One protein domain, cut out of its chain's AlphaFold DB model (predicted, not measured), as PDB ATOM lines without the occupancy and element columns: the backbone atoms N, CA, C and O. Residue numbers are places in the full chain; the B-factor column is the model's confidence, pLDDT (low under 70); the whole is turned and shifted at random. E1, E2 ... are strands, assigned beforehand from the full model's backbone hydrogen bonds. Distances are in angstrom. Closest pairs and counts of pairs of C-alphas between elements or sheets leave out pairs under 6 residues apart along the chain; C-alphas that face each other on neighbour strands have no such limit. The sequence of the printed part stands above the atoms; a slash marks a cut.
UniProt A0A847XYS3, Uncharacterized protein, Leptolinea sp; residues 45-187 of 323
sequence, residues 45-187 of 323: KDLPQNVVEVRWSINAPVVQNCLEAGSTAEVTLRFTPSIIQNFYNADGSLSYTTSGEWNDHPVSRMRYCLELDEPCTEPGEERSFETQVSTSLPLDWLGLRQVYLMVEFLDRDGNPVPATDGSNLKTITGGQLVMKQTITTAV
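This is residues 45 to 187 of the 323 residues of an uncharacterized protein of Leptolinea sp (UniProt A0A847XYS3). Two strongly twisted sheets lie face to face as a sandwich, one built on the long strands E1 and E3, the other, curled like part of a barrel, on E10, E8 and E5. At one end the long strand E3 bends by 77 degrees at residue 83, and its last part makes an arm with E4 that turns away from the second sheet. The printed part has 143 residues, with no named helix and ten strands, E1 to E10 in order along the chain, and the class is all strand. The first sheet is branched and mixed, and the second, mixed too, runs E2, E10, E8, E5, E6. The whole is compact, with a radius of gyration of the C-alphas of 16.8 A and spans of 49 by 40 by 24 A.

E1 is residues 49 to 59, 30.7 A long, from C-alpha 49 at (208.189, -10.127, 39.389). E2 is residues 66 to 68. E3, residues 72 to 88, is the longest strand, 42.3 A, and ends at C-alpha 88 at (212.008, -16.640, 26.643). E4 is residues 94 to 101, 21.2 A, and E5 residues 109 to 116, 24.3 A. E6 is residues 126 to 128, E7 residues 132 to 138, 19.9 A. E8, residues 143 to 154, measures 36.3 A, and E9 is residues 163 to 165. E10, residues 176 to 186, measures 32.2 A and ends at C-alpha 186 at (225.592, 23.419, 23.179).

E1 and E3 are antiparallel neighbours, with N 53 and O 80 2.8 A apart. On the other side of E1, E9 is parallel to it, with N 54 and O 164 at 2.9 A. E4 and E7 lie on one side of E3, E1 on the other; both are antiparallel to E3, with N 85 and O 98 at 2.9 A and N 75 and O 135 at 2.8 A. E3 and E4 form a hairpin. In the other sheet E8 is antiparallel to E10, with N 147 and O 181 at 2.8 A, and to E5, with N 150 and O 113 at 2.9 A. E5 and E6 form a hairpin, with N 110 and O 127 at 2.9 A. The edge strand E2 is parallel to E10, with N 67 and O 184 at 3.1 A. Between the sheets, the closest C-alphas of E9 and E10 are those of Ala 163 and Leu 177, 6.2 A apart. E4 is apart from E8 and E10.

The two C-alphas farthest apart are those of Gly 70 and Ala 90, 51.6 A. The printed part has no cut, and no link is long. Mean pLDDT of the printed part is 92.6; residues 173 to 174 are under 70.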
ATOM      1  N   LYS A  45     208.805 -19.573  30.882       84.31
ATOM      2  CA  LYS A  45     208.148 -18.433  31.520       84.31
ATOM      3  C   LYS A  45     208.799 -18.179  32.872       84.31
ATOM      4  O   LYS A  45     208.781 -19.071  33.721       84.31
ATOM      5  N   ASP A  46     209.300 -16.970  33.091       85.94
ATOM      6  CA  ASP A  46     209.718 -16.573  34.431       85.94
ATOM      7  C   ASP A  46     208.498 -16.313  35.323       85.94
ATOM      8  O   ASP A  46     207.404 -15.933  34.869       85.94
ATOM      9  N   LEU A  47     208.683 -16.525  36.628       90.06
ATOM     10  CA  LEU A  47     207.689 -16.122  37.616       90.06
ATOM     11  C   LEU A  47     207.475 -14.601  37.524       90.06
ATOM     12  O   LEU A  47     208.461 -13.873  37.396       90.06
ATOM     13  N   PRO A  48     206.219 -14.115  37.593       91.12
ATOM     14  CA  PRO A  48     205.952 -12.684  37.646       91.12
ATOM     15  C   PRO A  48     206.752 -12.024  38.770       91.12
ATOM     16  O   PRO A  48     206.781 -12.524  39.897       91.12
ATOM     17  N   GLN A  49     207.394 -10.906  38.455       93.00
ATOM     18  CA  GLN A  49     208.189 -10.127  39.389       93.00
ATOM     19  C   GLN A  49     207.444  -8.842  39.727       93.00
ATOM     20  O   GLN A  49     207.097  -8.070  38.837       93.00
ATOM     21  N   ASN A  50     207.228  -8.607  41.016       95.00
ATOM     22  CA  ASN A  50     206.693  -7.346  41.505       95.00
ATOM     23  C   ASN A  50     207.849  -6.359  41.675       95.00
ATOM     24  O   ASN A  50     208.772  -6.615  42.454       95.00
ATOM     25  N   VAL A  51     207.809  -5.258  40.937       95.38
ATOM     26  CA  VAL A  51     208.880  -4.261  40.902       95.38
ATOM     27  C   VAL A  51     208.297  -2.853  40.879       95.38
ATOM     28  O   VAL A  51     207.136  -2.649  40.538       95.38
ATOM     29  N   VAL A  52     209.120  -1.861  41.195       95.69
ATOM     30  CA  VAL A  52     208.859  -0.473  40.807       95.69
ATOM     31  C   VAL A  52     209.602  -0.189  39.507       95.69
ATOM     32  O   VAL A  52     210.832  -0.198  39.465       95.69
ATOM     33  N   GLU A  53     208.856   0.029  38.431       95.38
ATOM     34  CA  GLU A  53     209.399   0.490  37.160       95.38
ATOM     35  C   GLU A  53     209.749   1.972  37.269       95.38
ATOM     36  O   GLU A  53     208.911   2.799  37.634       95.38
ATOM     37  N   VAL A  54     210.996   2.306  36.950       95.75
ATOM     38  CA  VAL A  54     211.490   3.677  36.980       95.75
ATOM     39  C   VAL A  54     211.705   4.160  35.562       95.75
ATOM     40  O   VAL A  54     212.441   3.551  34.785       95.75
ATOM     41  N   ARG A  55     211.064   5.278  35.233       95.12
ATOM     42  CA  ARG A  55     211.296   6.028  34.001       95.12
ATOM     43  C   ARG A  55     211.739   7.426  34.360       95.12
ATOM     44  O   ARG A  55     211.290   7.990  35.353       95.12
ATOM     45  N   TRP A  56     212.584   8.005  33.529       95.12
ATOM     46  CA  TRP A  56     212.947   9.401  33.668       95.12
ATOM     47  C   TRP A  56     213.046  10.075  32.313       95.12
ATOM     48  O   TRP A  56     213.383   9.439  31.316       95.12
ATOM     49  N   SER A  57     212.703  11.353  32.293       93.25
ATOM     50  CA  SER A  57     212.793  12.208  31.119       93.25
ATOM     51  C   SER A  57     213.426  13.538  31.496       93.25
ATOM     52  O   SER A  57     213.358  13.983  32.644       93.25
ATOM     53  N   ILE A  58     214.075  14.158  30.516       93.56
ATOM     54  CA  ILE A  58     214.767  15.432  30.675       93.56
ATOM     55  C   ILE A  58     214.186  16.390  29.648       93.56
ATOM     56  O   ILE A  58     214.345  16.180  28.452       93.56
ATOM     57  N   ASN A  59     213.524  17.440  30.115       93.50
ATOM     58  CA  ASN A  59     212.903  18.451  29.271       93.50
ATOM     59  C   ASN A  59     213.704  19.747  29.366       93.50
ATOM     60  O   ASN A  59     213.828  20.327  30.443       93.50
ATOM     61  N   ALA A  60     214.247  20.220  28.249       94.06
ATOM     62  CA  ALA A  60     214.948  21.499  28.176       94.06
ATOM     63  C   ALA A  60     214.842  22.085  26.758       94.06
ATOM     64  O   ALA A  60     214.528  21.343  25.820       94.06
ATOM     65  N   PRO A  61     215.118  23.387  26.564       92.81
ATOM     66  CA  PRO A  61     215.287  23.950  25.229       92.81
ATOM     67  C   PRO A  61     216.364  23.191  24.445       92.81
ATOM     68  O   PRO A  61     217.408  22.838  24.998       92.81
ATOM     69  N   VAL A  62     216.108  22.944  23.157       89.50
ATOM     70  CA  VAL A  62     217.005  22.189  22.273       89.50
ATOM     71  C   VAL A  62     217.585  23.112  21.201       89.50
ATOM     72  O   VAL A  62     216.851  23.807  20.500       89.50
ATOM     73  N   VAL A  63     218.902  23.071  21.021       84.00
ATOM     74  CA  VAL A  63     219.641  23.725  19.937       84.00
ATOM     75  C   VAL A  63     220.425  22.671  19.168       84.00
ATOM     76  O   VAL A  63     221.270  22.002  19.743       84.00
ATOM     77  N   GLN A  64     220.186  22.530  17.860       75.81
ATOM     78  CA  GLN A  64     220.962  21.610  17.005       75.81
ATOM     79  C   GLN A  64     221.029  20.178  17.568       75.81
ATOM     80  O   GLN A  64     222.076  19.541  17.551       75.81
ATOM     81  N   ASN A  65     219.904  19.695  18.101       75.56
ATOM     82  CA  ASN A  65     219.791  18.410  18.791       75.56
ATOM     83  C   ASN A  65     220.661  18.279  20.065       75.56
ATOM     84  O   ASN A  65     220.942  17.184  20.516       75.56
ATOM     85  N   CYS A  66     221.091  19.380  20.669       85.69
ATOM     86  CA  CYS A  66     221.695  19.447  22.002       85.69
ATOM     87  C   CYS A  66     220.738  20.141  22.955       85.69
ATOM     88  O   CYS A  66     219.944  20.971  22.521       85.69
ATOM     89  N   LEU A  67     220.866  19.902  24.258       92.81
ATOM     90  CA  LEU A  67     220.213  20.795  25.214       92.81
ATOM     91  C   LEU A  67     220.933  22.158  25.222       92.81
ATOM     92  O   LEU A  67     222.157  22.229  25.080       92.81
ATOM     93  N   GLU A  68     220.191  23.253  25.358       94.69
ATOM     94  CA  GLU A  68     220.764  24.601  25.331       94.69
ATOM     95  C   GLU A  68     221.564  24.889  26.609       94.69
ATOM     96  O   GLU A  68     221.018  24.960  27.713       94.69
ATOM     97  N   ALA A  69     222.874  25.088  26.461       94.88
ATOM     98  CA  ALA A  69     223.757  25.485  27.547       94.88
ATOM     99  C   ALA A  69     223.368  26.872  28.085       94.88
ATOM    100  O   ALA A  69     223.149  27.814  27.322       94.88
ATOM    101  N   GLY A  70     223.320  27.002  29.407       94.44
ATOM    102  CA  GLY A  70     222.884  28.198  30.125       94.44
ATOM    103  C   GLY A  70     221.392  28.206  30.457       94.44
ATOM    104  O   GLY A  70     220.942  29.104  31.167       94.44
ATOM    105  N   SER A  71     220.638  27.208  29.990       95.75
ATOM    106  CA  SER A  71     219.249  26.981  30.395       95.75
ATOM    107  C   SER A  71     219.156  26.089  31.645       95.75
ATOM    108  O   SER A  71     220.154  25.753  32.287       95.75
ATOM    109  N   THR A  72     217.933  25.729  32.031       96.56
ATOM    110  CA  THR A  72     217.652  24.762  33.098       96.56
ATOM    111  C   THR A  72     216.790  23.652  32.521       96.56
ATOM    112  O   THR A  72     215.758  23.936  31.916       96.56
ATOM    113  N   ALA A  73     217.213  22.406  32.712       96.19
ATOM    114  CA  ALA A  73     216.415  21.241  32.372       96.19
ATOM    115  C   ALA A  73     215.494  20.859  33.537       96.19
ATOM    116  O   ALA A  73     215.901  20.906  34.700       96.19
ATOM    117  N   GLU A  74     214.273  20.438  33.229       97.69
ATOM    118  CA  GLU A  74     213.414  19.715  34.162       97.69
ATOM    119  C   GLU A  74     213.659  18.214  33.997       97.69
ATOM    120  O   GLU A  74     213.385  17.640  32.944       97.69
ATOM    121  N   VAL A  75     214.163  17.573  35.046       96.75
ATOM    122  CA  VAL A  75     214.300  16.119  35.129       96.75
ATOM    123  C   VAL A  75     213.069  15.577  35.842       96.75
ATOM    124  O   VAL A  75     212.875  15.843  37.028       96.75
ATOM    125  N   THR A  76     212.236  14.826  35.128       97.56
ATOM    126  CA  THR A  76     211.043  14.174  35.680       97.56
ATOM    127  C   THR A  76     211.326  12.697  35.897       97.56
ATOM    128  O   THR A  76     211.669  11.990  34.956       97.56
ATOM    129  N   LEU A  77     211.142  12.218  37.122       97.06
ATOM    130  CA  LEU A  77     211.195  10.810  37.499       97.06
ATOM    131  C   LEU A  77     209.765  10.299  37.656       97.06
ATOM    132  O   LEU A  77     208.973  10.924  38.356       97.06
ATOM    133  N   ARG A  78     209.428   9.177  37.024       97.44
ATOM    134  CA  ARG A  78     208.148   8.477  37.168       97.44
ATOM    135  C   ARG A  78     208.387   7.084  37.725       97.44
ATOM    136  O   ARG A  78     209.286   6.375  37.271       97.44
ATOM    137  N   PHE A  79     207.557   6.705  38.683       97.25
ATOM    138  CA  PHE A  79     207.664   5.464  39.431       97.25
ATOM    139  C   PHE A  79     206.336   4.715  39.341       97.25
ATOM    140  O   PHE A  79     205.324   5.163  39.884       97.25
ATOM    141  N   THR A  80     206.346   3.573  38.659       97.31
ATOM    142  CA  THR A  80     205.148   2.768  38.414       97.31
ATOM    143  C   THR A  80     205.316   1.397  39.059       97.31
ATOM    144  O   THR A  80     206.128   0.599  38.595       97.31
ATOM    145  N   PRO A  81     204.582   1.089  40.137       97.38
ATOM    146  CA  PRO A  81     204.511  -0.264  40.670       97.38
ATOM    147  C   PRO A  81     203.909  -1.214  39.629       97.38
ATOM    148  O   PRO A  81     202.738  -1.097  39.260       97.38
ATOM    149  N   SER A  82     204.715  -2.167  39.172       95.75
ATOM    150  CA  SER A  82     204.408  -3.032  38.037       95.75
ATOM    151  C   SER A  82     204.672  -4.501  38.365       95.75
ATOM    152  O   SER A  82     205.589  -4.852  39.111       95.75
ATOM    153  N   ILE A  83     203.880  -5.379  37.760       95.00
ATOM    154  CA  ILE A  83     204.124  -6.814  37.674       95.00
ATOM    155  C   ILE A  83     204.725  -7.081  36.300       95.00
ATOM    156  O   ILE A  83     204.056  -6.915  35.281       95.00
ATOM    157  N   ILE A  84     205.983  -7.505  36.273       92.38
ATOM    158  CA  ILE A  84     206.710  -7.793  35.039       92.38
ATOM    159  C   ILE A  84     206.812  -9.296  34.841       92.38
ATOM    160  O   ILE A  84     207.098 -10.046  35.774       92.38
ATOM    161  N   GLN A  85     206.597  -9.741  33.607       92.81
ATOM    162  CA  GLN A  85     206.780 -11.131  33.229       92.81
ATOM    163  C   GLN A  85     207.561 -11.240  31.925       92.81
ATOM    164  O   GLN A  85     207.145 -10.718  30.891       92.81
ATOM    165  N   ASN A  86     208.685 -11.950  32.000       89.69
ATOM    166  CA  ASN A  86     209.561 -12.223  30.874       89.69
ATOM    167  C   ASN A  86     209.230 -13.585  30.261       89.69
ATOM    168  O   ASN A  86     209.007 -14.574  30.970       89.69
ATOM    169  N   PHE A  87     209.219 -13.623  28.934       88.12
ATOM    170  CA  PHE A  87     209.008 -14.821  28.137       88.12
ATOM    171  C   PHE A  87     210.244 -15.060  27.288       88.12
ATOM    172  O   PHE A  87     210.714 -14.145  26.612       88.12
ATOM    173  N   TYR A  88     210.765 -16.283  27.316       87.69
ATOM    174  CA  TYR A  88     212.008 -16.640  26.643       87.69
ATOM    175  C   TYR A  88     211.755 -17.636  25.516       87.69
ATOM    176  O   TYR A  88     210.873 -18.498  25.596       87.69
ATOM    177  N   ASN A  89     212.555 -17.512  24.464       87.38
ATOM    178  CA  ASN A  89     212.637 -18.502  23.403       87.38
ATOM    179  C   ASN A  89     213.331 -19.773  23.929       87.38
ATOM    180  O   ASN A  89     213.963 -19.771  24.987       87.38
ATOM    181  N   ALA A  90     213.254 -20.870  23.172       87.62
ATOM    182  CA  ALA A  90     213.876 -22.143  23.555       87.62
ATOM    183  C   ALA A  90     215.414 -22.077  23.683       87.62
ATOM    184  O   ALA A  90     216.009 -22.918  24.354       87.62
ATOM    185  N   ASP A  91     216.059 -21.083  23.066       87.62
ATOM    186  CA  ASP A  91     217.500 -20.823  23.175       87.62
ATOM    187  C   ASP A  91     217.887 -19.980  24.410       87.62
ATOM    188  O   ASP A  91     219.066 -19.695  24.619       87.62
ATOM    189  N   GLY A  92     216.908 -19.583  25.233       87.44
ATOM    190  CA  GLY A  92     217.100 -18.746  26.417       87.44
ATOM    191  C   GLY A  92     217.185 -17.243  26.132       87.44
ATOM    192  O   GLY A  92     217.368 -16.465  27.067       87.44
ATOM    193  N   SER A  93     217.043 -16.806  24.877       86.75
ATOM    194  CA  SER A  93     216.930 -15.382  24.550       86.75
ATOM    195  C   SER A  93     215.573 -14.820  24.987       86.75
ATOM    196  O   SER A  93     214.553 -15.513  24.942       86.75
ATOM    197  N   LEU A  94     215.551 -13.563  25.442       85.06
ATOM    198  CA  LEU A  94     214.307 -12.873  25.789       85.06
ATOM    199  C   LEU A  94     213.471 -12.684  24.515       85.06
ATOM    200  O   LEU A  94     213.922 -12.041  23.570       85.06
ATOM    201  N   SER A  95     212.265 -13.244  24.505       87.69
ATOM    202  CA  SER A  95     211.308 -13.140  23.401       87.69
ATOM    203  C   SER A  95     210.503 -11.847  23.516       87.69
ATOM    204  O   SER A  95     210.533 -11.001  22.625       87.69
ATOM    205  N   TYR A  96     209.819 -11.664  24.647       86.81
ATOM    206  CA  TYR A  96     209.057 -10.457  24.954       86.81
ATOM    207  C   TYR A  96     208.840 -10.314  26.461       86.81
ATOM    208  O   TYR A  96     208.995 -11.266  27.233       86.81
ATOM    209  N   THR A  97     208.427  -9.116  26.866       87.56
ATOM    210  CA  THR A  97     208.074  -8.796  28.248       87.56
ATOM    211  C   THR A  97     206.671  -8.210  28.292       87.56
ATOM    212  O   THR A  97     206.312  -7.369  27.470       87.56
ATOM    213  N   THR A  98     205.870  -8.645  29.261       90.94
ATOM    214  CA  THR A  98     204.575  -8.032  29.575       90.94
ATOM    215  C   THR A  98     204.670  -7.289  30.898       90.94
ATOM    216  O   THR A  98     205.310  -7.782  31.829       90.94
ATOM    217  N   SER A  99     203.992  -6.150  30.994       92.00
ATOM    218  CA  SER A  99     203.857  -5.368  32.223       92.00
ATOM    219  C   SER A  99     202.376  -5.211  32.570       92.00
ATOM    220  O   SER A  99     201.540  -5.060  31.676       92.00
ATOM    221  N   GLY A 100     202.051  -5.285  33.857       93.69
ATOM    222  CA  GLY A 100     200.723  -5.016  34.405       93.69
ATOM    223  C   GLY A 100     200.820  -4.245  35.718       93.69
ATOM    224  O   GLY A 100     201.894  -4.143  36.297       93.69
ATOM    225  N   GLU A 101     199.709  -3.702  36.204       95.50
ATOM    226  CA  GLU A 101     199.692  -2.907  37.439       95.50
ATOM    227  C   GLU A 101     199.886  -3.775  38.694       95.50
ATOM    228  O   GLU A 101     199.268  -4.834  38.838       95.50
ATOM    229  N   TRP A 102     200.695  -3.297  39.646       95.81
ATOM    230  CA  TRP A 102     200.822  -3.890  40.980       95.81
ATOM    231  C   TRP A 102     200.002  -3.096  42.012       95.81
ATOM    232  O   TRP A 102     200.528  -2.249  42.728       95.81
ATOM    233  N   ASN A 103     198.696  -3.377  42.086       94.00
ATOM    234  CA  ASN A 103     197.741  -2.592  42.891       94.00
ATOM    235  C   ASN A 103     198.009  -2.599  44.409       94.00
ATOM    236  O   ASN A 103     197.875  -1.567  45.057       94.00
ATOM    237  N   ASP A 104     198.428  -3.734  44.973       94.19
ATOM    238  CA  ASP A 104     198.688  -3.883  46.414       94.19
ATOM    239  C   ASP A 104     200.189  -3.785  46.736       94.19
ATOM    240  O   ASP A 104     200.752  -4.618  47.457       94.19
ATOM    241  N   HIS A 105     200.882  -2.807  46.150       94.50
ATOM    242  CA  HIS A 105     202.317  -2.653  46.367       94.50
ATOM    243  C   HIS A 105     202.639  -2.229  47.820       94.50
ATOM    244  O   HIS A 105     201.986  -1.348  48.380       94.50
ATOM    245  N   PRO A 106     203.684  -2.798  48.455       96.00
ATOM    246  CA  PRO A 106     204.083  -2.474  49.820       96.00
ATOM    247  C   PRO A 106     204.937  -1.202  49.900       96.00
ATOM    248  O   PRO A 106     205.252  -0.755  51.004       96.00
ATOM    249  N   VAL A 107     205.334  -0.631  48.752       97.25
ATOM    250  CA  VAL A 107     206.178   0.569  48.680       97.25
ATOM    251  C   VAL A 107     205.509   1.707  49.436       97.25
ATOM    252  O   VAL A 107     204.369   2.068  49.152       97.25
ATOM    253  N   SER A 108     206.228   2.265  50.399       97.94
ATOM    254  CA  SER A 108     205.735   3.366  51.232       97.94
ATOM    255  C   SER A 108     206.684   4.554  51.257       97.94
ATOM    256  O   SER A 108     206.258   5.689  51.475       97.94
ATOM    257  N   ARG A 109     207.968   4.298  51.013       98.06
ATOM    258  CA  ARG A 109     209.036   5.285  51.067       98.06
ATOM    259  C   ARG A 109     209.976   5.095  49.894       98.06
ATOM    260  O   ARG A 109     210.064   4.009  49.320       98.06
ATOM    261  N   MET A 110     210.678   6.161  49.561       98.00
ATOM    262  CA  MET A 110     211.695   6.143  48.528       98.00
ATOM    263  C   MET A 110     212.851   7.064  48.877       98.00
ATOM    264  O   MET A 110     212.760   7.941  49.734       98.00
ATOM    265  N   ARG A 111     213.944   6.842  48.172       97.88
ATOM    266  CA  ARG A 111     215.224   7.501  48.328       97.88
ATOM    267  C   ARG A 111     215.790   7.675  46.931       97.88
ATOM    268  O   ARG A 111     215.806   6.711  46.174       97.88
ATOM    269  N   TYR A 112     216.208   8.876  46.553       97.50
ATOM    270  CA  TYR A 112     216.865   9.060  45.264       97.50
ATOM    271  C   TYR A 112     217.937  10.138  45.322       97.50
ATOM    272  O   TYR A 112     217.874  11.066  46.127       97.50
ATOM    273  N   CYS A 113     218.912   9.996  44.440       97.50
ATOM    274  CA  CYS A 113     220.007  10.924  44.242       97.50
ATOM    275  C   CYS A 113     220.228  11.114  42.737       97.50
ATOM    276  O   CYS A 113     220.115  10.158  41.966       97.50
ATOM    277  N   LEU A 114     220.502  12.357  42.340       96.88
ATOM    278  CA  LEU A 114     220.810  12.755  40.973       96.88
ATOM    279  C   LEU A 114     222.146  13.504  40.996       96.88
ATOM    280  O   LEU A 114     222.223  14.557  41.622       96.88
ATOM    281  N   GLU A 115     223.163  12.977  40.323       97.25
ATOM    282  CA  GLU A 115     224.518  13.549  40.314       97.25
ATOM    283  C   GLU A 115     225.060  13.686  38.890       97.25
ATOM    284  O   GLU A 115     224.659  12.956  37.977       97.25
ATOM    285  N   LEU A 116     225.966  14.647  38.699       96.75
ATOM    286  CA  LEU A 116     226.647  14.891  37.429       96.75
ATOM    287  C   LEU A 116     228.057  14.288  37.471       96.75
ATOM    288  O   LEU A 116     228.793  14.473  38.432       96.75
ATOM    289  N   ASP A 117     228.428  13.597  36.398       95.56
ATOM    290  CA  ASP A 117     229.710  12.942  36.104       95.56
ATOM    291  C   ASP A 117     230.155  11.814  37.036       95.56
ATOM    292  O   ASP A 117     230.960  10.978  36.621       95.56
ATOM    293  N   GLU A 118     229.604  11.728  38.241       96.12
ATOM    294  CA  GLU A 118     229.914  10.675  39.198       96.12
ATOM    295  C   GLU A 118     228.642   9.948  39.657       96.12
ATOM    296  O   GLU A 118     227.592  10.570  39.840       96.12
ATOM    297  N   PRO A 119     228.694   8.616  39.845       95.06
ATOM    298  CA  PRO A 119     227.602   7.893  40.474       95.06
ATOM    299  C   PRO A 119     227.358   8.393  41.897       95.06
ATOM    300  O   PRO A 119     228.301   8.597  42.660       95.06
ATOM    301  N   CYS A 120     226.088   8.469  42.289       94.69
ATOM    302  CA  CYS A 120     225.708   8.667  43.682       94.69
ATOM    303  C   CYS A 120     226.392   7.638  44.593       94.69
ATOM    304  O   CYS A 120     226.389   6.441  44.301       94.69
ATOM    305  N   THR A 121     226.936   8.090  45.721       94.62
ATOM    306  CA  THR A 121     227.501   7.198  46.745       94.62
ATOM    307  C   THR A 121     226.419   6.607  47.646       94.62
ATOM    308  O   THR A 121     226.580   5.500  48.148       94.62
ATOM    309  N   GLU A 122     225.313   7.334  47.838       93.69
ATOM    310  CA  GLU A 122     224.159   6.920  48.636       93.69
ATOM    311  C   GLU A 122     222.851   7.420  47.996       93.69
ATOM    312  O   GLU A 122     222.845   8.475  47.351       93.69
ATOM    313  N   PRO A 123     221.718   6.716  48.184       79.00
ATOM    314  CA  PRO A 123     220.442   7.122  47.614       79.00
ATOM    315  C   PRO A 123     219.824   8.251  48.458       79.00
ATOM    316  O   PRO A 123     218.886   8.030  49.194       79.00
ATOM    317  N   GLY A 124     220.374   9.465  48.408       93.38
ATOM    318  CA  GLY A 124     219.798  10.703  48.970       93.38
ATOM    319  C   GLY A 124     219.074  10.624  50.333       93.38
ATOM    320  O   GLY A 124     219.335   9.760  51.177       93.38
ATOM    321  N   GLU A 125     218.155  11.569  50.559       96.94
ATOM    322  CA  GLU A 125     217.296  11.620  51.752       96.94
ATOM    323  C   GLU A 125     216.028  10.770  51.564       96.94
ATOM    324  O   GLU A 125     215.423  10.755  50.485       96.94
ATOM    325  N   GLU A 126     215.619  10.078  52.629       97.62
ATOM    326  CA  GLU A 126     214.368   9.320  52.678       97.62
ATOM    327  C   GLU A 126     213.147  10.242  52.614       97.62
ATOM    328  O   GLU A 126     213.059  11.247  53.316       97.62
ATOM    329  N   ARG A 127     212.169   9.868  51.786       97.94
ATOM    330  CA  ARG A 127     210.892  10.570  51.635       97.94
ATOM    331  C   ARG A 127     209.733   9.597  51.448       97.94
ATOM    332  O   ARG A 127     209.933   8.404  51.216       97.94
ATOM    333  N   SER A 128     208.508  10.111  51.554       98.25
ATOM    334  CA  SER A 128     207.306   9.329  51.226       98.25
ATOM    335  C   SER A 128     207.326   8.924  49.753       98.25
ATOM    336  O   SER A 128     207.860   9.652  48.919       98.25
ATOM    337  N   PHE A 129     206.768   7.756  49.436       98.06
ATOM    338  CA  PHE A 129     206.639   7.329  48.048       98.06
ATOM    339  C   PHE A 129     205.701   8.270  47.285       98.06
ATOM    340  O   PHE A 129     204.568   8.514  47.700       98.06
ATOM    341  N   GLU A 130     206.186   8.764  46.155       98.12
ATOM    342  CA  GLU A 130     205.438   9.550  45.183       98.12
ATOM    343  C   GLU A 130     205.519   8.811  43.848       98.12
ATOM    344  O   GLU A 130     206.513   8.147  43.576       98.12
ATOM    345  N   THR A 131     204.496   8.905  43.000       97.12
ATOM    346  CA  THR A 131     204.524   8.275  41.665       97.12
ATOM    347  C   THR A 131     205.292   9.108  40.643       97.12
ATOM    348  O   THR A 131     205.639   8.617  39.568       97.12
ATOM    349  N   GLN A 132     205.572  10.371  40.963       98.06
ATOM    350  CA  GLN A 132     206.335  11.272  40.118       98.06
ATOM    351  C   GLN A 132     207.052  12.323  40.964       98.06
ATOM    352  O   GLN A 132     206.460  12.877  41.883       98.06
ATOM    353  N   VAL A 133     208.297  12.639  40.606       97.75
ATOM    354  CA  VAL A 133     209.056  13.763  41.171       97.75
ATOM    355  C   VAL A 133     209.757  14.524  40.055       97.75
ATOM    356  O   VAL A 133     210.341  13.910  39.167       97.75
ATOM    357  N   SER A 134     209.737  15.854  40.118       97.50
ATOM    358  CA  SER A 134     210.507  16.720  39.218       97.50
ATOM    359  C   SER A 134     211.641  17.413  39.973       97.50
ATOM    360  O   SER A 134     211.474  17.823  41.122       97.50
ATOM    361  N   THR A 135     212.790  17.582  39.322       96.69
ATOM    362  CA  THR A 135     213.907  18.399  39.817       96.69
ATOM    363  C   THR A 135     214.512  19.233  38.693       96.69
ATOM    364  O   THR A 135     214.391  18.897  37.517       96.69
ATOM    365  N   SER A 136     215.165  20.335  39.047       96.88
ATOM    366  CA  SER A 136     215.855  21.201  38.091       96.88
ATOM    367  C   SER A 136     217.332  20.836  37.997       96.88
ATOM    368  O   SER A 136     217.998  20.676  39.017       96.88
ATOM    369  N   LEU A 137     217.849  20.755  36.773       96.56
ATOM    370  CA  LEU A 137     219.261  20.539  36.472       96.56
ATOM    371  C   LEU A 137     219.783  21.747  35.673       96.56
ATOM    372  O   LEU A 137     219.392  21.917  34.513       96.56
ATOM    373  N   PRO A 138     220.617  22.625  36.263       96.25
ATOM    374  CA  PRO A 138     221.214  23.733  35.521       96.25
ATOM    375  C   PRO A 138     222.157  23.186  34.449       96.25
ATOM    376  O   PRO A 138     222.970  22.323  34.747       96.25
ATOM    377  N   LEU A 139     222.068  23.681  33.212       95.81
ATOM    378  CA  LEU A 139     222.893  23.222  32.088       95.81
ATOM    379  C   LEU A 139     224.075  24.168  31.847       95.81
ATOM    380  O   LEU A 139     224.212  24.758  30.778       95.81
ATOM    381  N   ASP A 140     224.920  24.370  32.850       95.44
ATOM    382  CA  ASP A 140     225.990  25.378  32.854       95.44
ATOM    383  C   ASP A 140     227.348  24.879  32.315       95.44
ATOM    384  O   ASP A 140     228.390  25.495  32.538       95.44
ATOM    385  N   TRP A 141     227.345  23.795  31.535       94.31
ATOM    386  CA  TRP A 141     228.527  23.232  30.873       94.31
ATOM    387  C   TRP A 141     228.378  23.193  29.347       94.31
ATOM    388  O   TRP A 141     227.295  23.421  28.806       94.31
ATOM    389  N   LEU A 142     229.474  22.874  28.648       90.81
ATOM    390  CA  LEU A 142     229.487  22.587  27.209       90.81
ATOM    391  C   LEU A 142     229.905  21.149  26.942       90.81
ATOM    392  O   LEU A 142     230.859  20.658  27.544       90.81
ATOM    393  N   GLY A 143     229.266  20.529  25.955       87.75
ATOM    394  CA  GLY A 143     229.593  19.180  25.522       87.75
ATOM    395  C   GLY A 143     228.944  18.112  26.392       87.75
ATOM    396  O   GLY A 143     227.884  18.323  26.983       87.75
ATOM    397  N   LEU A 144     229.567  16.937  26.395       91.50
ATOM    398  CA  LEU A 144     229.024  15.723  26.982       91.50
ATOM    399  C   LEU A 144     229.292  15.661  28.488       91.50
ATOM    400  O   LEU A 144     230.428  15.835  28.925       91.50
ATOM    401  N   ARG A 145     228.253  15.337  29.254       94.06
ATOM    402  CA  ARG A 145     228.310  14.960  30.671       94.06
ATOM    403  C   ARG A 145     227.471  13.711  30.900       94.06
ATOM    404  O   ARG A 145     226.595  13.383  30.093       94.06
ATOM    405  N   GLN A 146     227.722  13.023  32.004       95.19
ATOM    406  CA  GLN A 146     226.885  11.904  32.433       95.19
ATOM    407  C   GLN A 146     226.026  12.339  33.610       95.19
ATOM    408  O   GLN A 146     226.536  12.902  34.564       95.19
ATOM    409  N   VAL A 147     224.725  12.081  33.555       96.38
ATOM    410  CA  VAL A 147     223.837  12.219  34.709       96.38
ATOM    411  C   VAL A 147     223.570  10.834  35.257       96.38
ATOM    412  O   VAL A 147     223.166   9.931  34.522       96.38
ATOM    413  N   TYR A 148     223.804  10.675  36.548       96.38
ATOM    414  CA  TYR A 148     223.550   9.457  37.288       96.38
ATOM    415  C   TYR A 148     222.304   9.630  38.139       96.38
ATOM    416  O   TYR A 148     222.131  10.645  38.806       96.38
ATOM    417  N   LEU A 149     221.453   8.613  38.125       96.06
ATOM    418  CA  LEU A 149     220.282   8.516  38.979       96.06
ATOM    419  C   LEU A 149     220.404   7.238  39.797       96.06
ATOM    420  O   LEU A 149     220.463   6.148  39.237       96.06
ATOM    421  N   MET A 150     220.427   7.371  41.116       96.56
ATOM    422  CA  MET A 150     220.288   6.249  42.036       96.56
ATOM    423  C   MET A 150     218.941   6.356  42.730       96.56
ATOM    424  O   MET A 150     218.602   7.424  43.233       96.56
ATOM    425  N   VAL A 151     218.183   5.265  42.780       97.06
ATOM    426  CA  VAL A 151     216.890   5.208  43.464       97.06
ATOM    427  C   VAL A 151     216.744   3.915  44.257       97.06
ATOM    428  O   VAL A 151     217.187   2.853  43.828       97.06
ATOM    429  N   GLU A 152     216.121   4.017  45.423       97.50
ATOM    430  CA  GLU A 152     215.790   2.919  46.323       97.50
ATOM    431  C   GLU A 152     214.343   3.077  46.797       97.50
ATOM    432  O   GLU A 152     213.892   4.180  47.116       97.50
ATOM    433  N   PHE A 153     213.615   1.964  46.847       97.56
ATOM    434  CA  PHE A 153     212.237   1.905  47.330       97.56
ATOM    435  C   PHE A 153     212.174   1.023  48.562       97.56
ATOM    436  O   PHE A 153     212.794  -0.037  48.600       97.56
ATOM    437  N   LEU A 154     211.405   1.449  49.558       97.44
ATOM    438  CA  LEU A 154     211.305   0.771  50.843       97.44
ATOM    439  C   LEU A 154     209.839   0.509  51.191       97.44
ATOM    440  O   LEU A 154     208.951   1.346  50.965       97.44
ATOM    441  N   ASP A 155     209.583  -0.652  51.783       97.38
ATOM    442  CA  ASP A 155     208.293  -0.955  52.388       97.38
ATOM    443  C   ASP A 155     208.121  -0.257  53.757       97.38
ATOM    444  O   ASP A 155     208.946   0.560  54.199       97.38
ATOM    445  N   ARG A 156     206.999  -0.544  54.424       97.12
ATOM    446  CA  ARG A 156     206.673   0.031  55.739       97.12
ATOM    447  C   ARG A 156     207.639  -0.405  56.842       97.12
ATOM    448  O   ARG A 156     207.837   0.354  57.784       97.12
ATOM    449  N   ASP A 157     208.248  -1.576  56.699       97.31
ATOM    450  CA  ASP A 157     209.191  -2.149  57.658       97.31
ATOM    451  C   ASP A 157     210.645  -1.738  57.353       97.31
ATOM    452  O   ASP A 157     211.544  -1.968  58.159       97.31
ATOM    453  N   GLY A 158     210.881  -1.071  56.217       95.81
ATOM    454  CA  GLY A 158     212.207  -0.640  55.771       95.81
ATOM    455  C   GLY A 158     212.954  -1.680  54.958       95.81
ATOM    456  O   GLY A 158     214.149  -1.510  54.730       95.81
ATOM    457  N   ASN A 159     212.273  -2.727  54.494       96.12
ATOM    458  CA  ASN A 159     212.880  -3.667  53.569       96.12
ATOM    459  C   ASN A 159     212.899  -3.074  52.153       96.12
ATOM    460  O   ASN A 159     211.937  -2.410  51.746       96.12
ATOM    461  N   PRO A 160     213.961  -3.344  51.377       96.00
ATOM    462  CA  PRO A 160     214.044  -2.919  49.990       96.00
ATOM    463  C   PRO A 160     212.969  -3.584  49.127       96.00
ATOM    464  O   PRO A 160     212.792  -4.805  49.158       96.00
ATOM    465  N   VAL A 161     212.305  -2.785  48.295       95.88
ATOM    466  CA  VAL A 161     211.398  -3.250  47.243       95.88
ATOM    467  C   VAL A 161     212.157  -3.274  45.909       95.88
ATOM    468  O   VAL A 161     212.810  -2.284  45.573       95.88
ATOM    469  N   PRO A 162     212.107  -4.376  45.135       95.88
ATOM    470  CA  PRO A 162     212.781  -4.466  43.841       95.88
ATOM    471  C   PRO A 162     212.370  -3.361  42.864       95.88
ATOM    472  O   PRO A 162     211.214  -2.935  42.836       95.88
ATOM    473  N   ALA A 163     213.306  -2.950  42.011       95.25
ATOM    474  CA  ALA A 163     213.082  -1.939  40.984       95.25
ATOM    475  C   ALA A 163     213.695  -2.350  39.644       95.25
ATOM    476  O   ALA A 163     214.582  -3.208  39.581       95.25
ATOM    477  N   THR A 164     213.222  -1.730  38.568       94.50
ATOM    478  CA  THR A 164     213.731  -1.951  37.214       94.50
ATOM    479  C   THR A 164     213.776  -0.646  36.424       94.50
ATOM    480  O   THR A 164     212.970   0.255  36.659       94.50
ATOM    481  N   ASP A 165     214.701  -0.552  35.472       92.88
ATOM    482  CA  ASP A 165     214.712   0.511  34.460       92.88
ATOM    483  C   ASP A 165     213.642   0.200  33.407       92.88
ATOM    484  O   ASP A 165     213.744  -0.808  32.704       92.88
ATOM    485  N   GLY A 166     212.633   1.064  33.269       87.12
ATOM    486  CA  GLY A 166     211.538   0.878  32.310       87.12
ATOM    487  C   GLY A 166     211.978   0.823  30.842       87.12
ATOM    488  O   GLY A 166     211.226   0.340  30.000       87.12
ATOM    489  N   SER A 167     213.198   1.270  30.526       83.25
ATOM    490  CA  SER A 167     213.756   1.264  29.164       83.25
ATOM    491  C   SER A 167     214.389  -0.075  28.785       83.25
ATOM    492  O   SER A 167     214.340  -0.475  27.627       83.25
ATOM    493  N   ASN A 168     215.001  -0.764  29.752       80.75
ATOM    494  CA  ASN A 168     215.783  -1.983  29.511       80.75
ATOM    495  C   ASN A 168     215.233  -3.212  30.251       80.75
ATOM    496  O   ASN A 168     215.775  -4.307  30.100       80.75
ATOM    497  N   LEU A 169     214.200  -3.021  31.082       78.75
ATOM    498  CA  LEU A 169     213.488  -4.019  31.894       78.75
ATOM    499  C   LEU A 169     214.409  -4.949  32.701       78.75
ATOM    500  O   LEU A 169     214.032  -6.055  33.088       78.75
ATOM    501  N   LYS A 170     215.626  -4.486  32.998       78.25
ATOM    502  CA  LYS A 170     216.603  -5.218  33.794       78.25
ATOM    503  C   LYS A 170     216.266  -5.059  35.274       78.25
ATOM    504  O   LYS A 170     216.654  -4.073  35.899       78.25
ATOM    505  N   THR A 171     215.580  -6.054  35.832       76.06
ATOM    506  CA  THR A 171     215.253  -6.096  37.262       76.06
ATOM    507  C   THR A 171     216.518  -6.160  38.110       76.06
ATOM    508  O   THR A 171     217.401  -6.990  37.876       76.06
ATOM    509  N   ILE A 172     216.586  -5.310  39.134       79.25
ATOM    510  CA  ILE A 172     217.629  -5.356  40.156       79.25
ATOM    511  C   ILE A 172     217.004  -5.833  41.465       79.25
ATOM    512  O   ILE A 172     216.192  -5.151  42.091       79.25
ATOM    513  N   THR A 173     217.409  -7.027  41.889       69.56
ATOM    514  CA  THR A 173     217.015  -7.620  43.168       69.56
ATOM    515  C   THR A 173     218.063  -7.232  44.210       69.56
ATOM    516  O   THR A 173     219.146  -7.812  44.220       69.56
ATOM    517  N   GLY A 174     217.793  -6.229  45.051       65.25
ATOM    518  CA  GLY A 174     218.766  -5.827  46.085       65.25
ATOM    519  C   GLY A 174     218.796  -4.358  46.512       65.25
ATOM    520  O   GLY A 174     219.806  -3.932  47.058       65.25
ATOM    521  N   GLY A 175     217.728  -3.587  46.288       80.06
ATOM    522  CA  GLY A 175     217.518  -2.290  46.949       80.06
ATOM    523  C   GLY A 175     217.779  -1.058  46.095       80.06
ATOM    524  O   GLY A 175     216.904  -0.205  46.022       80.06
ATOM    525  N   GLN A 176     218.915  -0.972  45.399       93.38
ATOM    526  CA  GLN A 176     219.286   0.241  44.660       93.38
ATOM    527  C   GLN A 176     219.317   0.017  43.148       93.38
ATOM    528  O   GLN A 176     220.054  -0.832  42.641       93.38
ATOM    529  N   LEU A 177     218.549   0.822  42.420       94.56
ATOM    530  CA  LEU A 177     218.615   0.943  40.971       94.56
ATOM    531  C   LEU A 177     219.491   2.141  40.603       94.56
ATOM    532  O   LEU A 177     219.194   3.267  40.993       94.56
ATOM    533  N   VAL A 178     220.556   1.894  39.837       94.06
ATOM    534  CA  VAL A 178     221.432   2.940  39.292       94.06
ATOM    535  C   VAL A 178     221.244   3.014  37.783       94.06
ATOM    536  O   VAL A 178     221.501   2.047  37.066       94.06
ATOM    537  N   MET A 179     220.824   4.176  37.305       94.00
ATOM    538  CA  MET A 179     220.694   4.517  35.895       94.00
ATOM    539  C   MET A 179     221.687   5.619  35.538       94.00
ATOM    540  O   MET A 179     222.144   6.380  36.393       94.00
ATOM    541  N   LYS A 180     222.029   5.697  34.255       94.56
ATOM    542  CA  LYS A 180     222.888   6.748  33.715       94.56
ATOM    543  C   LYS A 180     222.348   7.227  32.379       94.56
ATOM    544  O   LYS A 180     221.893   6.411  31.578       94.56
ATOM    545  N   GLN A 181     222.448   8.522  32.124       92.25
ATOM    546  CA  GLN A 181     222.133   9.119  30.834       92.25
ATOM    547  C   GLN A 181     223.232  10.089  30.438       92.25
ATOM    548  O   GLN A 181     223.741  10.859  31.247       92.25
ATOM    549  N   THR A 182     223.604  10.037  29.170       91.88
ATOM    550  CA  THR A 182     224.541  10.981  28.582       91.88
ATOM    551  C   THR A 182     223.763  12.196  28.092       91.88
ATOM    552  O   THR A 182     222.836  12.044  27.298       91.88
ATOM    553  N   ILE A 183     224.147  13.388  28.541       92.12
ATOM    554  CA  ILE A 183     223.580  14.657  28.083       92.12
ATOM    555  C   ILE A 183     224.669  15.442  27.378       92.12
ATOM    556  O   ILE A 183     225.760  15.618  27.915       92.12
ATOM    557  N   THR A 184     224.342  15.973  26.206       90.75
ATOM    558  CA  THR A 184     225.222  16.885  25.482       90.75
ATOM    559  C   THR A 184     224.568  18.258  25.411       90.75
ATOM    560  O   THR A 184     223.400  18.383  25.031       90.75
ATOM    561  N   THR A 185     225.318  19.291  25.796       92.81
ATOM    562  CA  THR A 185     224.867  20.684  25.743       92.81
ATOM    563  C   THR A 185     225.653  21.492  24.714       92.81
ATOM    564  O   THR A 185     226.856  21.293  24.507       92.81
ATOM    565  N   ALA A 186     224.982  22.458  24.090       89.00
ATOM    566  CA  ALA A 186     225.592  23.419  23.179       89.00
ATOM    567  C   ALA A 186     225.020  24.817  23.417       89.00
ATOM    568  O   ALA A 186     223.875  24.971  23.834       89.00
ATOM    569  N   VAL A 187     225.815  25.856  23.163       91.00
ATOM    570  CA  VAL A 187     225.309  27.233  23.232       91.00
ATOM    571  C   VAL A 187     224.470  27.509  21.999       91.00
ATOM    572  O   VAL A 187     224.877  27.189  20.881       91.00
TER     573      VAL A 187